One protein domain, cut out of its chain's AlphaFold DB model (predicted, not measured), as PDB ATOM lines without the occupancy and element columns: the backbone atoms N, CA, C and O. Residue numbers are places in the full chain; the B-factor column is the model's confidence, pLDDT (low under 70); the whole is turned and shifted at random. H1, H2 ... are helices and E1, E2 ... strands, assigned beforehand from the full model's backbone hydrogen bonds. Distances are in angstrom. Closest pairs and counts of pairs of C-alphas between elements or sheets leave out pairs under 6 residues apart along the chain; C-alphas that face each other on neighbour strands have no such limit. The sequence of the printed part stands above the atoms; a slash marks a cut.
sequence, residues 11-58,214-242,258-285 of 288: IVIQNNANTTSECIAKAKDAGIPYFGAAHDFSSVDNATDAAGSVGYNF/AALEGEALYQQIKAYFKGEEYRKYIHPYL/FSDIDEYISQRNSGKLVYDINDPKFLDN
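This is residues 11 to 58, 214 to 242 and 258 to 285 of the 288 residues of the protein "Sugar ABC transporter substrate-binding protein" of Clostridiaceae bacterium (UniProt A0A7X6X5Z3). A small sheet of four short parallel strands stands between two helices, with H2 packed along one face, mainly over E2 and E3, and H1 on the other face near E2 and E1. H3 lies beyond H2 at one end of the long axis, and from it residues 270 to 285 fold back to E4 at the sheet's edge. The printed part has 105 residues with three named helices and four named strands, in the order E1 H1 E2 E3 H2 E4 H3, and the sheet's order is E1 E2 E3 E4. The class is mixed, helices and strands, with 52 residues, under half, in named elements. The whole is compact, with a radius of gyration of the C-alphas of 14.0 A and spans of 42 by 30 by 24 A.

Start at E1, residues 11 to 13, an edge strand parallel to E2, residues 34 to 37; N 12 and O 35 are 2.9 A apart, within hydrogen-bond range. Between them runs H1, residues 17 to 29, and the three make a strand-helix-strand unit, two parallel neighbour strands joined through a helix, with a right-handed crossover. H1 is on the sheet; its closest C-alphas to E2 are those of Ala 27 and Tyr 34, 6.1 A. Next to E2 look for E3, residues 52 to 54, parallel to it, with N 36 and O 52 2.9 A apart. E4, residues 237 to 239, is the other edge strand, parallel to E3, with N 238 and O 53 3.1 A apart. H2, residues 214 to 230, is on the sheet at a height of 8.7 A over E2 and E3; it runs along the strands, at 16 degrees to E2 on the local plane. Its closest C-alphas to E3 are those of Leu 221 and Val 54, 6.2 A. With H1 on the opposite face, there are three layers, helices on both faces of a sheet. H3, residues 261 to 269, is not on the sheet, and is close to but not clearly touching H2: C-alphas 215 and 261, the closest, are 6.6 A apart. Residues 283 to 284 pair antiparallel with 238 to 239 of E4. In H1, H2 and H3 every O i to N i+4 pair is within hydrogen-bond range.

Find C-alpha 11 at (15.622, 25.495, 30.175), where E1 begins its 6.9 A. H1 measures 18.4 A, E2 10.1 A, E3 7.0 A and E4 7.2 A. H2 starts at C-alpha 214, (19.082, 32.209, 41.673), and runs 24.4 A. H3, 11.9 A long, ends at C-alpha 269, (4.936, 32.523, 51.725).

The C-alphas farthest apart, those of Asp 29 and Ser 270, are 42.1 A from each other. Residues 59 to 213 are not printed, and C-alphas 58 and 214 are 13.6 A apart across that cut; residues 243 to 257 are not printed either, with 12.0 A between C-alphas 242 and 258. The link from E2 to E3 is long, 14 residues. The mean pLDDT of the printed part is 95.1, and no printed residue is under 70.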
ATOM      1  N   ILE A  11      15.061  24.255  29.635       96.69
ATOM      2  CA  ILE A  11      15.622  25.495  30.175       96.69
ATOM      3  C   ILE A  11      17.117  25.485  29.885       96.69
ATOM      4  O   ILE A  11      17.788  24.485  30.153       96.69
ATOM      5  N   VAL A  12      17.646  26.574  29.339       94.75
ATOM      6  CA  VAL A  12      19.073  26.691  29.031       94.75
ATOM      7  C   VAL A  12      19.632  27.941  29.685       94.75
ATOM      8  O   VAL A  12      19.112  29.029  29.472       94.75
ATOM      9  N   ILE A  13      20.719  27.775  30.438       92.88
ATOM     10  CA  ILE A  13      21.611  28.884  30.778       92.88
ATOM     11  C   ILE A  13      22.437  29.166  29.525       92.88
ATOM     12  O   ILE A  13      23.179  28.289  29.069       92.88
ATOM     13  N   GLN A  14      22.246  30.332  28.907       87.81
ATOM     14  CA  GLN A  14      22.943  30.656  27.659       87.81
ATOM     15  C   GLN A  14      24.449  30.762  27.887       87.81
ATOM     16  O   GLN A  14      24.927  30.895  29.002       87.81
ATOM     17  N   ASN A  15      25.224  30.724  26.811       84.19
ATOM     18  CA  ASN A  15      26.659  30.979  26.907       84.19
ATOM     19  C   ASN A  15      27.077  32.103  25.962       84.19
ATOM     20  O   ASN A  15      27.713  33.067  26.371       84.19
ATOM     21  N   ASN A  16      26.684  31.993  24.693       85.00
ATOM     22  CA  ASN A  16      26.862  33.035  23.689       85.00
ATOM     23  C   ASN A  16      25.728  32.997  22.657       85.00
ATOM     24  O   ASN A  16      25.068  31.965  22.491       85.00
ATOM     25  N   ALA A  17      25.573  34.099  21.921       86.00
ATOM     26  CA  ALA A  17      24.527  34.299  20.920       86.00
ATOM     27  C   ALA A  17      24.410  33.145  19.906       86.00
ATOM     28  O   ALA A  17      23.313  32.640  19.674       86.00
ATOM     29  N   ASN A  18      25.534  32.673  19.353       87.75
ATOM     30  CA  ASN A  18      25.534  31.629  18.323       87.75
ATOM     31  C   ASN A  18      24.997  30.300  18.865       87.75
ATOM     32  O   ASN A  18      24.101  29.698  18.276       87.75
ATOM     33  N   THR A  19      25.522  29.856  20.011       89.62
ATOM     34  CA  THR A  19      25.071  28.605  20.636       89.62
ATOM     35  C   THR A  19      23.620  28.696  21.096       89.62
ATOM     36  O   THR A  19      22.882  27.720  20.992       89.62
ATOM     37  N   THR A  20      23.189  29.874  21.554       92.19
ATOM     38  CA  THR A  20      21.803  30.103  21.961       92.19
ATOM     39  C   THR A  20      20.855  29.988  20.775       92.19
ATOM     40  O   THR A  20      19.887  29.232  20.845       92.19
ATOM     41  N   SER A  21      21.168  30.659  19.662       94.12
ATOM     42  CA  SER A  21      20.369  30.596  18.435       94.12
ATOM     43  C   SER A  21      20.212  29.157  17.927       94.12
ATOM     44  O   SER A  21      19.102  28.729  17.598       94.12
ATOM     45  N   GLU A  22      21.294  28.370  17.951       94.81
ATOM     46  CA  GLU A  22      21.272  26.955  17.567       94.81
ATOM     47  C   GLU A  22      20.382  26.111  18.495       94.81
ATOM     48  O   GLU A  22      19.612  25.268  18.023       94.81
ATOM     49  N   CYS A  23      20.455  26.326  19.812       94.88
ATOM     50  CA  CYS A  23      19.605  25.629  20.776       94.88
ATOM     51  C   CYS A  23      18.119  25.950  20.574       94.88
ATOM     52  O   CYS A  23      17.303  25.027  20.598       94.88
ATOM     53  N   ILE A  24      17.780  27.219  20.335       96.50
ATOM     54  CA  ILE A  24      16.404  27.652  20.058       96.50
ATOM     55  C   ILE A  24      15.878  26.966  18.792       96.50
ATOM     56  O   ILE A  24      14.803  26.369  18.820       96.50
ATOM     57  N   ALA A  25      16.658  26.971  17.704       96.94
ATOM     58  CA  ALA A  25      16.274  26.325  16.449       96.94
ATOM     59  C   ALA A  25      16.029  24.817  16.629       96.94
ATOM     60  O   ALA A  25      14.992  24.300  16.220       96.94
ATOM     61  N   LYS A  26      16.935  24.116  17.322       96.50
ATOM     62  CA  LYS A  26      16.798  22.676  17.598       96.50
ATOM     63  C   LYS A  26      15.570  22.346  18.445       96.50
ATOM     64  O   LYS A  26      14.913  21.339  18.190       96.50
ATOM     65  N   ALA A  27      15.273  23.158  19.458       97.00
ATOM     66  CA  ALA A  27      14.100  22.968  20.305       97.00
ATOM     67  C   ALA A  27      12.803  23.196  19.510       97.00
ATOM     68  O   ALA A  27      11.901  22.357  19.548       97.00
ATOM     69  N   LYS A  28      12.760  24.266  18.703       96.81
ATOM     70  CA  LYS A  28      11.644  24.575  17.803       96.81
ATOM     71  C   LYS A  28      11.389  23.465  16.785       96.81
ATOM     72  O   LYS A  28      10.248  23.027  16.659       96.81
ATOM     73  N   ASP A  29      12.426  22.965  16.114       97.19
ATOM     74  CA  ASP A  29      12.316  21.865  15.143       97.19
ATOM     75  C   ASP A  29      11.787  20.570  15.783       97.19
ATOM     76  O   ASP A  29      11.088  19.788  15.138       97.19
ATOM     77  N   ALA A  30      12.089  20.351  17.066       97.00
ATOM     78  CA  ALA A  30      11.588  19.222  17.843       97.00
ATOM     79  C   ALA A  30      10.184  19.445  18.442       97.00
ATOM     80  O   ALA A  30       9.622  18.514  19.017       97.00
ATOM     81  N   GLY A  31       9.618  20.652  18.331       96.62
ATOM     82  CA  GLY A  31       8.344  21.011  18.957       96.62
ATOM     83  C   GLY A  31       8.404  21.106  20.485       96.62
ATOM     84  O   GLY A  31       7.381  20.920  21.139       96.62
ATOM     85  N   ILE A  32       9.583  21.373  21.055       98.00
ATOM     86  CA  ILE A  32       9.802  21.475  22.504       98.00
ATOM     87  C   ILE A  32      10.002  22.954  22.873       98.00
ATOM     88  O   ILE A  32      10.875  23.601  22.291       98.00
ATOM     89  N   PRO A  33       9.241  23.521  23.829       98.06
ATOM     90  CA  PRO A  33       9.421  24.901  24.260       98.06
ATOM     91  C   PRO A  33      10.791  25.121  24.904       98.06
ATOM     92  O   PRO A  33      11.193  24.415  25.835       98.06
ATOM     93  N   TYR A  34      11.482  26.142  24.404       97.88
ATOM     94  CA  TYR A  34      12.747  26.630  24.935       97.88
ATOM     95  C   TYR A  34      12.492  27.791  25.899       97.88
ATOM     96  O   TYR A  34      11.846  28.769  25.523       97.88
ATOM     97  N   PHE A  35      13.045  27.708  27.102       97.75
ATOM     98  CA  PHE A  35      13.117  28.809  28.053       97.75
ATOM     99  C   PHE A  35      14.575  29.167  28.300       97.75
ATOM    100  O   PHE A  35      15.422  28.284  28.461       97.75
ATOM    101  N   GLY A  36      14.871  30.456  28.341       95.94
ATOM    102  CA  GLY A  36      16.213  30.920  28.629       95.94
ATOM    103  C   GLY A  36      16.404  31.433  30.050       95.94
ATOM    104  O   GLY A  36      15.486  32.019  30.614       95.94
ATOM    105  N   ALA A  37      17.594  31.190  30.607       95.31
ATOM    106  CA  ALA A  37      17.977  31.557  31.962       95.31
ATOM    107  C   ALA A  37      19.336  32.277  32.011       95.31
ATOM    108  O   ALA A  37      20.268  31.931  31.288       95.31
ATOM    109  N   ALA A  38      19.490  33.178  32.969       91.88
ATOM    110  CA  ALA A  38      20.654  33.992  33.270       91.88
ATOM    111  C   ALA A  38      20.944  35.065  32.223       91.88
ATOM    112  O   ALA A  38      20.732  36.241  32.504       91.88
ATOM    113  N   HIS A  39      21.456  34.708  31.044       88.25
ATOM    114  CA  HIS A  39      21.986  35.709  30.119       88.25
ATOM    115  C   HIS A  39      20.938  36.191  29.130       88.25
ATOM    116  O   HIS A  39      20.119  35.425  28.630       88.25
ATOM    117  N   ASP A  40      21.025  37.466  28.773       85.81
ATOM    118  CA  ASP A  40      20.173  37.976  27.720       85.81
ATOM    119  C   ASP A  40      20.547  37.375  26.351       85.81
ATOM    120  O   ASP A  40      21.720  37.262  25.983       85.81
ATOM    121  N   PHE A  41      19.518  36.976  25.611       88.19
ATOM    122  CA  PHE A  41      19.568  36.510  24.228       88.19
ATOM    123  C   PHE A  41      18.395  37.042  23.403       88.19
ATOM    124  O   PHE A  41      18.133  36.548  22.305       88.19
ATOM    125  N   SER A  42      17.781  38.141  23.841       86.25
ATOM    126  CA  SER A  42      17.334  39.190  22.919       86.25
ATOM    127  C   SER A  42      18.467  39.478  21.898       86.25
ATOM    128  O   SER A  42      19.521  38.882  21.970       86.25
ATOM    129  N   SER A  43      18.400  40.332  20.896       85.25
ATOM    130  CA  SER A  43      19.481  40.471  19.877       85.25
ATOM    131  C   SER A  43      19.755  39.266  18.952       85.25
ATOM    132  O   SER A  43      20.156  39.516  17.818       85.25
ATOM    133  N   VAL A  44      19.533  37.991  19.324       89.81
ATOM    134  CA  VAL A  44      19.634  36.887  18.344       89.81
ATOM    135  C   VAL A  44      18.397  36.872  17.442       89.81
ATOM    136  O   VAL A  44      17.274  37.029  17.918       89.81
ATOM    137  N   ASP A  45      18.582  36.651  16.137       92.88
ATOM    138  CA  ASP A  45      17.512  36.798  15.130       92.88
ATOM    139  C   ASP A  45      16.273  35.929  15.404       92.88
ATOM    140  O   ASP A  45      15.147  36.320  15.100       92.88
ATOM    141  N   ASN A  46      16.471  34.741  15.979       95.38
ATOM    142  CA  ASN A  46      15.401  33.810  16.329       95.38
ATOM    143  C   ASN A  46      15.006  33.862  17.811       95.38
ATOM    144  O   ASN A  46      14.374  32.926  18.288       95.38
ATOM    145  N   ALA A  47      15.346  34.928  18.545       93.56
ATOM    146  CA  ALA A  47      15.019  35.064  19.965       93.56
ATOM    147  C   ALA A  47      13.533  34.793  20.234       93.56
ATOM    148  O   ALA A  47      13.210  33.970  21.084       93.56
ATOM    149  N   THR A  48      12.634  35.368  19.424       93.81
ATOM    150  CA  THR A  48      11.171  35.253  19.573       93.81
ATOM    151  C   THR A  48      10.609  33.838  19.403       93.81
ATOM    152  O   THR A  48       9.425  33.625  19.662       93.81
ATOM    153  N   ASP A  49      11.423  32.876  18.961       96.00
ATOM    154  CA  ASP A  49      11.055  31.458  18.933       96.00
ATOM    155  C   ASP A  49      11.125  30.800  20.326       96.00
ATOM    156  O   ASP A  49      10.574  29.714  20.518       96.00
ATOM    157  N   ALA A  50      11.769  31.443  21.305       96.50
ATOM    158  CA  ALA A  50      11.743  31.012  22.695       96.50
ATOM    159  C   ALA A  50      10.357  31.232  23.332       96.50
ATOM    160  O   ALA A  50       9.668  32.227  23.092       96.50
ATOM    161  N   ALA A  51       9.961  30.297  24.195       97.19
ATOM    162  CA  ALA A  51       8.734  30.376  24.977       97.19
ATOM    163  C   ALA A  51       8.836  31.412  26.109       97.19
ATOM    164  O   ALA A  51       7.822  31.981  26.510       97.19
ATOM    165  N   GLY A  52      10.039  31.689  26.604       96.44
ATOM    166  CA  GLY A  52      10.298  32.708  27.615       96.44
ATOM    167  C   GLY A  52      11.784  32.844  27.923       96.44
ATOM    168  O   GLY A  52      12.605  32.032  27.493       96.44
ATOM    169  N   SER A  53      12.118  33.888  28.661       95.94
ATOM    170  CA  SER A  53      13.444  34.245  29.127       95.94
ATOM    171  C   SER A  53      13.327  34.962  30.463       95.94
ATOM    172  O   SER A  53      12.573  35.932  30.598       95.94
ATOM    173  N   VAL A  54      14.126  34.523  31.423       96.94
ATOM    174  CA  VAL A  54      14.364  35.249  32.665       96.94
ATOM    175  C   VAL A  54      15.868  35.379  32.832       96.94
ATOM    176  O   VAL A  54      16.594  34.411  32.656       96.94
ATOM    177  N   GLY A  55      16.330  36.580  33.145       94.56
ATOM    178  CA  GLY A  55      17.732  36.843  33.448       94.56
ATOM    179  C   GLY A  55      17.861  38.203  34.104       94.56
ATOM    180  O   GLY A  55      17.013  39.065  33.897       94.56
ATOM    181  N   TYR A  56      18.883  38.432  34.916       96.25
ATOM    182  CA  TYR A  56      19.068  39.741  35.542       96.25
ATOM    183  C   TYR A  56      19.540  40.792  34.530       96.25
ATOM    184  O   TYR A  56      20.242  40.481  33.568       96.25
ATOM    185  N   ASN A  57      19.193  42.062  34.762       96.00
ATOM    186  CA  ASN A  57      19.784  43.165  34.008       96.00
ATOM    187  C   ASN A  57      21.218  43.413  34.508       96.00
ATOM    188  O   ASN A  57      21.464  44.202  35.420       96.00
ATOM    189  N   PHE A  58      22.177  42.703  33.922       95.88
ATOM    190  CA  PHE A  58      23.581  42.765  34.325       95.88
ATOM    191  C   PHE A  58      24.248  44.117  34.057       95.88
ATOM    192  O   PHE A  58      25.161  44.477  34.796       95.88
ATOM    193  N   ALA A 214      19.410  33.343  42.535       96.00
ATOM    194  CA  ALA A 214      19.082  32.209  41.673       96.00
ATOM    195  C   ALA A 214      17.708  31.595  42.013       96.00
ATOM    196  O   ALA A 214      17.000  31.127  41.120       96.00
ATOM    197  N   ALA A 215      17.291  31.624  43.284       97.25
ATOM    198  CA  ALA A 215      15.971  31.154  43.705       97.25
ATOM    199  C   ALA A 215      14.829  32.013  43.128       97.25
ATOM    200  O   ALA A 215      13.827  31.467  42.660       97.25
ATOM    201  N   LEU A 216      14.994  33.341  43.103       98.00
ATOM    202  CA  LEU A 216      14.010  34.258  42.519       98.00
ATOM    203  C   LEU A 216      13.889  34.077  41.002       98.00
ATOM    204  O   LEU A 216      12.780  34.029  40.467       98.00
ATOM    205  N   GLU A 217      15.019  33.930  40.313       97.50
ATOM    206  CA  GLU A 217      15.049  33.637  38.880       97.50
ATOM    207  C   GLU A 217      14.392  32.285  38.560       97.50
ATOM    208  O   GLU A 217      13.550  32.192  37.664       97.50
ATOM    209  N   GLY A 218      14.712  31.245  39.334       97.00
ATOM    210  CA  GLY A 218      14.100  29.925  39.199       97.00
ATOM    211  C   GLY A 218      12.582  29.941  39.412       97.00
ATOM    212  O   GLY A 218      11.846  29.304  38.657       97.00
ATOM    213  N   GLU A 219      12.091  30.702  40.394       97.19
ATOM    214  CA  GLU A 219      10.653  30.878  40.640       97.19
ATOM    215  C   GLU A 219       9.960  31.628  39.490       97.19
ATOM    216  O   GLU A 219       8.836  31.285  39.112       97.19
ATOM    217  N   ALA A 220      10.615  32.630  38.898       98.06
ATOM    218  CA  ALA A 220      10.092  33.342  37.736       98.06
ATOM    219  C   ALA A 220      10.018  32.435  36.493       98.06
ATOM    220  O   ALA A 220       8.981  32.388  35.824       98.06
ATOM    221  N   LEU A 221      11.057  31.631  36.234       98.06
ATOM    222  CA  LEU A 221      11.046  30.613  35.174       98.06
ATOM    223  C   LEU A 221       9.932  29.590  35.393       98.06
ATOM    224  O   LEU A 221       9.195  29.258  34.462       98.06
ATOM    225  N   TYR A 222       9.761  29.116  36.628       97.44
ATOM    226  CA  TYR A 222       8.694  28.179  36.967       97.44
ATOM    227  C   TYR A 222       7.303  28.758  36.666       97.44
ATOM    228  O   TYR A 222       6.446  28.051  36.126       97.44
ATOM    229  N   GLN A 223       7.077  30.043  36.956       98.25
ATOM    230  CA  GLN A 223       5.823  30.724  36.627       98.25
ATOM    231  C   GLN A 223       5.574  30.788  35.114       98.25
ATOM    232  O   GLN A 223       4.473  30.436  34.684       98.25
ATOM    233  N   GLN A 224       6.580  31.150  34.308       98.31
ATOM    234  CA  GLN A 224       6.461  31.165  32.843       98.31
ATOM    235  C   GLN A 224       6.151  29.770  32.279       98.31
ATOM    236  O   GLN A 224       5.222  29.606  31.488       98.31
ATOM    237  N   ILE A 225       6.878  28.742  32.726       98.31
ATOM    238  CA  ILE A 225       6.692  27.354  32.275       98.31
ATOM    239  C   ILE A 225       5.290  26.852  32.627       98.31
ATOM    240  O   ILE A 225       4.600  26.246  31.803       98.31
ATOM    241  N   LYS A 226       4.837  27.123  33.853       98.25
ATOM    242  CA  LYS A 226       3.499  26.745  34.310       98.25
ATOM    243  C   LYS A 226       2.402  27.435  33.497       98.25
ATOM    244  O   LYS A 226       1.423  26.771  33.156       98.25
ATOM    245  N   ALA A 227       2.547  28.726  33.201       98.25
ATOM    246  CA  ALA A 227       1.593  29.466  32.379       98.25
ATOM    247  C   ALA A 227       1.559  28.923  30.940       98.25
ATOM    248  O   ALA A 227       0.479  28.636  30.420       98.25
ATOM    249  N   TYR A 228       2.731  28.650  30.349       98.25
ATOM    250  CA  TYR A 228       2.860  28.057  29.016       98.25
ATOM    251  C   TYR A 228       2.085  26.739  28.882       98.25
ATOM    252  O   TYR A 228       1.241  26.605  27.997       98.25
ATOM    253  N   PHE A 229       2.296  25.778  29.789       98.25
ATOM    254  CA  PHE A 229       1.621  24.473  29.710       98.25
ATOM    255  C   PHE A 229       0.111  24.528  29.941       98.25
ATOM    256  O   PHE A 229      -0.609  23.601  29.567       98.25
ATOM    257  N   LYS A 230      -0.384  25.602  30.550       98.19
ATOM    258  CA  LYS A 230      -1.818  25.837  30.706       98.19
ATOM    259  C   LYS A 230      -2.437  26.642  29.563       98.19
ATOM    260  O   LYS A 230      -3.661  26.745  29.516       98.19
ATOM    261  N   GLY A 231      -1.626  27.218  28.673       97.62
ATOM    262  CA  GLY A 231      -2.090  28.173  27.668       97.62
ATOM    263  C   GLY A 231      -2.570  29.498  28.271       97.62
ATOM    264  O   GLY A 231      -3.484  30.114  27.729       97.62
ATOM    265  N   GLU A 232      -2.007  29.901  29.414       97.56
ATOM    266  CA  GLU A 232      -2.244  31.212  30.029       97.56
ATOM    267  C   GLU A 232      -1.308  32.258  29.385       97.56
ATOM    268  O   GLU A 232      -0.203  31.922  28.962       97.56
ATOM    269  N   GLU A 233      -1.734  33.522  29.308       96.62
ATOM    270  CA  GLU A 233      -0.859  34.636  28.905       96.62
ATOM    271  C   GLU A 233       0.140  34.964  30.027       96.62
ATOM    272  O   GLU A 233      -0.208  34.914  31.209       96.62
ATOM    273  N   TYR A 234       1.377  35.317  29.668       96.25
ATOM    274  CA  TYR A 234       2.433  35.691  30.614       96.25
ATOM    275  C   TYR A 234       3.505  36.564  29.946       96.25
ATOM    276  O   TYR A 234       3.672  36.554  28.725       96.25
ATOM    277  N   ARG A 235       4.264  37.301  30.764       95.19
ATOM    278  CA  ARG A 235       5.409  38.104  30.312       95.19
ATOM    279  C   ARG A 235       6.584  37.195  29.965       95.19
ATOM    280  O   ARG A 235       7.022  36.411  30.809       95.19
ATOM    281  N   LYS A 236       7.073  37.281  28.726       93.94
ATOM    282  CA  LYS A 236       8.052  36.330  28.181       93.94
ATOM    283  C   LYS A 236       9.495  36.704  28.470       93.94
ATOM    284  O   LYS A 236      10.233  35.813  28.849       93.94
ATOM    285  N   TYR A 237       9.895  37.961  28.305       95.31
ATOM    286  CA  TYR A 237      11.285  38.394  28.470       95.31
ATOM    287  C   TYR A 237      11.346  39.383  29.617       95.31
ATOM    288  O   TYR A 237      10.964  40.538  29.456       95.31
ATOM    289  N   ILE A 238      11.754  38.905  30.790       96.19
ATOM    290  CA  ILE A 238      11.711  39.706  32.011       96.19
ATOM    291  C   ILE A 238      13.020  39.649  32.783       96.19
ATOM    292  O   ILE A 238      13.736  38.645  32.778       96.19
ATOM    293  N   HIS A 239      13.270  40.723  33.518       96.88
ATOM    294  CA  HIS A 239      14.336  40.841  34.490       96.88
ATOM    295  C   HIS A 239      13.752  40.842  35.902       96.88
ATOM    296  O   HIS A 239      12.932  41.715  36.211       96.88
ATOM    297  N   PRO A 240      14.153  39.910  36.786       97.44
ATOM    298  CA  PRO A 240      13.883  40.057  38.210       97.44
ATOM    299  C   PRO A 240      14.536  41.335  38.754       97.44
ATOM    300  O   PRO A 240      15.522  41.832  38.201       97.44
ATOM    301  N   TYR A 241      13.992  41.872  39.847       97.06
ATOM    302  CA  TYR A 241      14.576  43.052  40.481       97.06
ATOM    303  C   TYR A 241      15.938  42.728  41.095       97.06
ATOM    304  O   TYR A 241      16.136  41.687  41.721       97.06
ATOM    305  N   LEU A 242      16.858  43.675  40.960       97.69
ATOM    306  CA  LEU A 242      18.136  43.682  41.659       97.69
ATOM    307  C   LEU A 242      17.965  44.317  43.042       97.69
ATOM    308  O   LEU A 242      17.140  45.215  43.221       97.69
ATOM    309  N   PHE A 258      19.637  33.363  48.049       96.75
ATOM    310  CA  PHE A 258      20.208  33.046  46.744       96.75
ATOM    311  C   PHE A 258      20.016  31.569  46.426       96.75
ATOM    312  O   PHE A 258      19.569  31.221  45.333       96.75
ATOM    313  N   SER A 259      20.357  30.709  47.389       91.31
ATOM    314  CA  SER A 259      20.304  29.250  47.232       91.31
ATOM    315  C   SER A 259      19.682  28.507  48.412       91.31
ATOM    316  O   SER A 259      19.383  27.320  48.272       91.31
ATOM    317  N   ASP A 260      19.423  29.178  49.541       95.38
ATOM    318  CA  ASP A 260      18.601  28.610  50.611       95.38
ATOM    319  C   ASP A 260      17.121  28.601  50.193       95.38
ATOM    320  O   ASP A 260      16.381  29.573  50.354       95.38
ATOM    321  N   ILE A 261      16.698  27.487  49.591       94.94
ATOM    322  CA  ILE A 261      15.346  27.323  49.047       94.94
ATOM    323  C   ILE A 261      14.286  27.275  50.152       94.94
ATOM    324  O   ILE A 261      13.177  27.773  49.946       94.94
ATOM    325  N   ASP A 262      14.601  26.708  51.316       96.56
ATOM    326  CA  ASP A 262      13.642  26.616  52.418       96.56
ATOM    327  C   ASP A 262      13.363  28.009  52.991       96.56
ATOM    328  O   ASP A 262      12.199  28.388  53.173       96.56
ATOM    329  N   GLU A 263      14.412  28.810  53.188       97.38
ATOM    330  CA  GLU A 263      14.261  30.201  53.605       97.38
ATOM    331  C   GLU A 263      13.598  31.046  52.509       97.38
ATOM    332  O   GLU A 263      12.680  31.814  52.808       97.38
ATOM    333  N   TYR A 264      13.953  30.858  51.232       97.69
ATOM    334  CA  TYR A 264      13.281  31.539  50.118       97.69
ATOM    335  C   TYR A 264      11.768  31.282  50.137       97.69
ATOM    336  O   TYR A 264      10.966  32.220  50.109       97.69
ATOM    337  N   ILE A 265      11.352  30.015  50.242       97.06
ATOM    338  CA  ILE A 265       9.936  29.630  50.289       97.06
ATOM    339  C   ILE A 265       9.256  30.207  51.537       97.06
ATOM    340  O   ILE A 265       8.122  30.687  51.445       97.06
ATOM    341  N   SER A 266       9.926  30.189  52.691       97.56
ATOM    342  CA  SER A 266       9.436  30.780  53.942       97.56
ATOM    343  C   SER A 266       9.167  32.285  53.795       97.56
ATOM    344  O   SER A 266       8.065  32.774  54.091       97.56
ATOM    345  N   GLN A 267      10.129  33.034  53.256       96.81
ATOM    346  CA  GLN A 267       9.995  34.473  53.035       96.81
ATOM    347  C   GLN A 267       8.950  34.806  51.964       96.81
ATOM    348  O   GLN A 267       8.131  35.709  52.159       96.81
ATOM    349  N   ARG A 268       8.899  34.033  50.873       95.50
ATOM    350  CA  ARG A 268       7.867  34.147  49.834       95.50
ATOM    351  C   ARG A 268       6.467  33.947  50.417       95.50
ATOM    352  O   ARG A 268       5.595  34.793  50.243       95.50
ATOM    353  N   ASN A 269       6.248  32.861  51.161       96.25
ATOM    354  CA  ASN A 269       4.936  32.523  51.725       96.25
ATOM    355  C   ASN A 269       4.479  33.506  52.817       96.25
ATOM    356  O   ASN A 269       3.279  33.642  53.051       96.25
ATOM    357  N   SER A 270       5.416  34.187  53.481       96.50
ATOM    358  CA  SER A 270       5.107  35.250  54.446       96.50
ATOM    359  C   SER A 270       4.869  36.622  53.801       96.50
ATOM    360  O   SER A 270       4.525  37.566  54.511       96.50
ATOM    361  N   GLY A 271       5.012  36.740  52.475       94.62
ATOM    362  CA  GLY A 271       4.811  37.987  51.733       94.62
ATOM    363  C   GLY A 271       5.961  38.989  51.865       94.62
ATOM    364  O   GLY A 271       5.777  40.159  51.543       94.62
ATOM    365  N   LYS A 272       7.135  38.558  52.346       94.88
ATOM    366  CA  LYS A 272       8.327  39.417  52.450       94.88
ATOM    367  C   LYS A 272       8.977  39.692  51.096       94.88
ATOM    368  O   LYS A 272       9.586  40.741  50.916       94.88
ATOM    369  N   LEU A 273       8.854  38.749  50.163       95.81
ATOM    370  CA  LEU A 273       9.461  38.830  48.839       95.81
ATOM    371  C   LEU A 273       8.404  39.122  47.784       95.81
ATOM    372  O   LEU A 273       7.330  38.520  47.777       95.81
ATOM    373  N   VAL A 274       8.751  40.004  46.851       96.44
ATOM    374  CA  VAL A 274       8.031  40.102  45.582       96.44
ATOM    375  C   VAL A 274       8.530  38.969  44.693       96.44
ATOM    376  O   VAL A 274       9.737  38.784  44.562       96.44
ATOM    377  N   TYR A 275       7.610  38.187  44.136       96.75
ATOM    378  CA  TYR A 275       7.938  37.021  43.310       96.75
ATOM    379  C   TYR A 275       7.013  36.855  42.100       96.75
ATOM    380  O   TYR A 275       7.370  36.121  41.185       96.75
ATOM    381  N   ASP A 276       5.837  37.494  42.082       96.69
ATOM    382  CA  ASP A 276       4.913  37.437  40.946       96.69
ATOM    383  C   ASP A 276       5.547  38.130  39.739       96.69
ATOM    384  O   ASP A 276       5.868  39.317  39.805       96.69
ATOM    385  N   ILE A 277       5.700  37.400  38.633       96.81
ATOM    386  CA  ILE A 277       6.301  37.928  37.400       96.81
ATOM    387  C   ILE A 277       5.519  39.105  36.800       96.81
ATOM    388  O   ILE A 277       6.050  39.813  35.950       96.81
ATOM    389  N   ASN A 278       4.271  39.334  37.212       95.19
ATOM    390  CA  ASN A 278       3.457  40.471  36.776       95.19
ATOM    391  C   ASN A 278       3.622  41.713  37.660       95.19
ATOM    392  O   ASN A 278       3.062  42.763  37.340       95.19
ATOM    393  N   ASP A 279       4.359  41.614  38.768       97.25
ATOM    394  CA  ASP A 279       4.666  42.772  39.597       97.25
ATOM    395  C   ASP A 279       5.586  43.746  38.826       97.25
ATOM    396  O   ASP A 279       6.544  43.297  38.187       97.25
ATOM    397  N   PRO A 280       5.351  45.072  38.888       95.25
ATOM    398  CA  PRO A 280       6.190  46.070  38.221       95.25
ATOM    399  C   PRO A 280       7.667  46.070  38.636       95.25
ATOM    400  O   PRO A 280       8.483  46.683  37.953       95.25
ATOM    401  N   LYS A 281       8.034  45.414  39.747       95.56
ATOM    402  CA  LYS A 281       9.442  45.188  40.105       95.56
ATOM    403  C   LYS A 281      10.162  44.263  39.129       95.56
ATOM    404  O   LYS A 281      11.378  44.366  39.001       95.56
ATOM    405  N   PHE A 282       9.444  43.363  38.464       96.75
ATOM    406  CA  PHE A 282       9.989  42.635  37.327       96.75
ATOM    407  C   PHE A 282       9.915  43.553  36.113       96.75
ATOM    408  O   PHE A 282       8.831  44.013  35.751       96.75
ATOM    409  N   LEU A 283      11.048  43.828  35.480       95.19
ATOM    410  CA  LEU A 283      11.121  44.709  34.314       95.19
ATOM    411  C   LEU A 283      10.995  43.889  33.034       95.19
ATOM    412  O   LEU A 283      11.438  42.747  33.000       95.19
ATOM    413  N   ASP A 284      10.376  44.449  31.997       93.06
ATOM    414  CA  ASP A 284      10.418  43.829  30.671       93.06
ATOM    415  C   ASP A 284      11.796  44.070  30.059       93.06
ATOM    416  O   ASP A 284      12.408  45.116  30.287       93.06
ATOM    417  N   ASN A 285      12.285  43.101  29.293       88.62
ATOM    418  CA  ASN A 285      13.444  43.331  28.449       88.62
ATOM    419  C   ASN A 285      13.022  44.228  27.279       88.62
ATOM    420  O   ASN A 285      12.113  43.883  26.521       88.62
TER     421      ASN A 285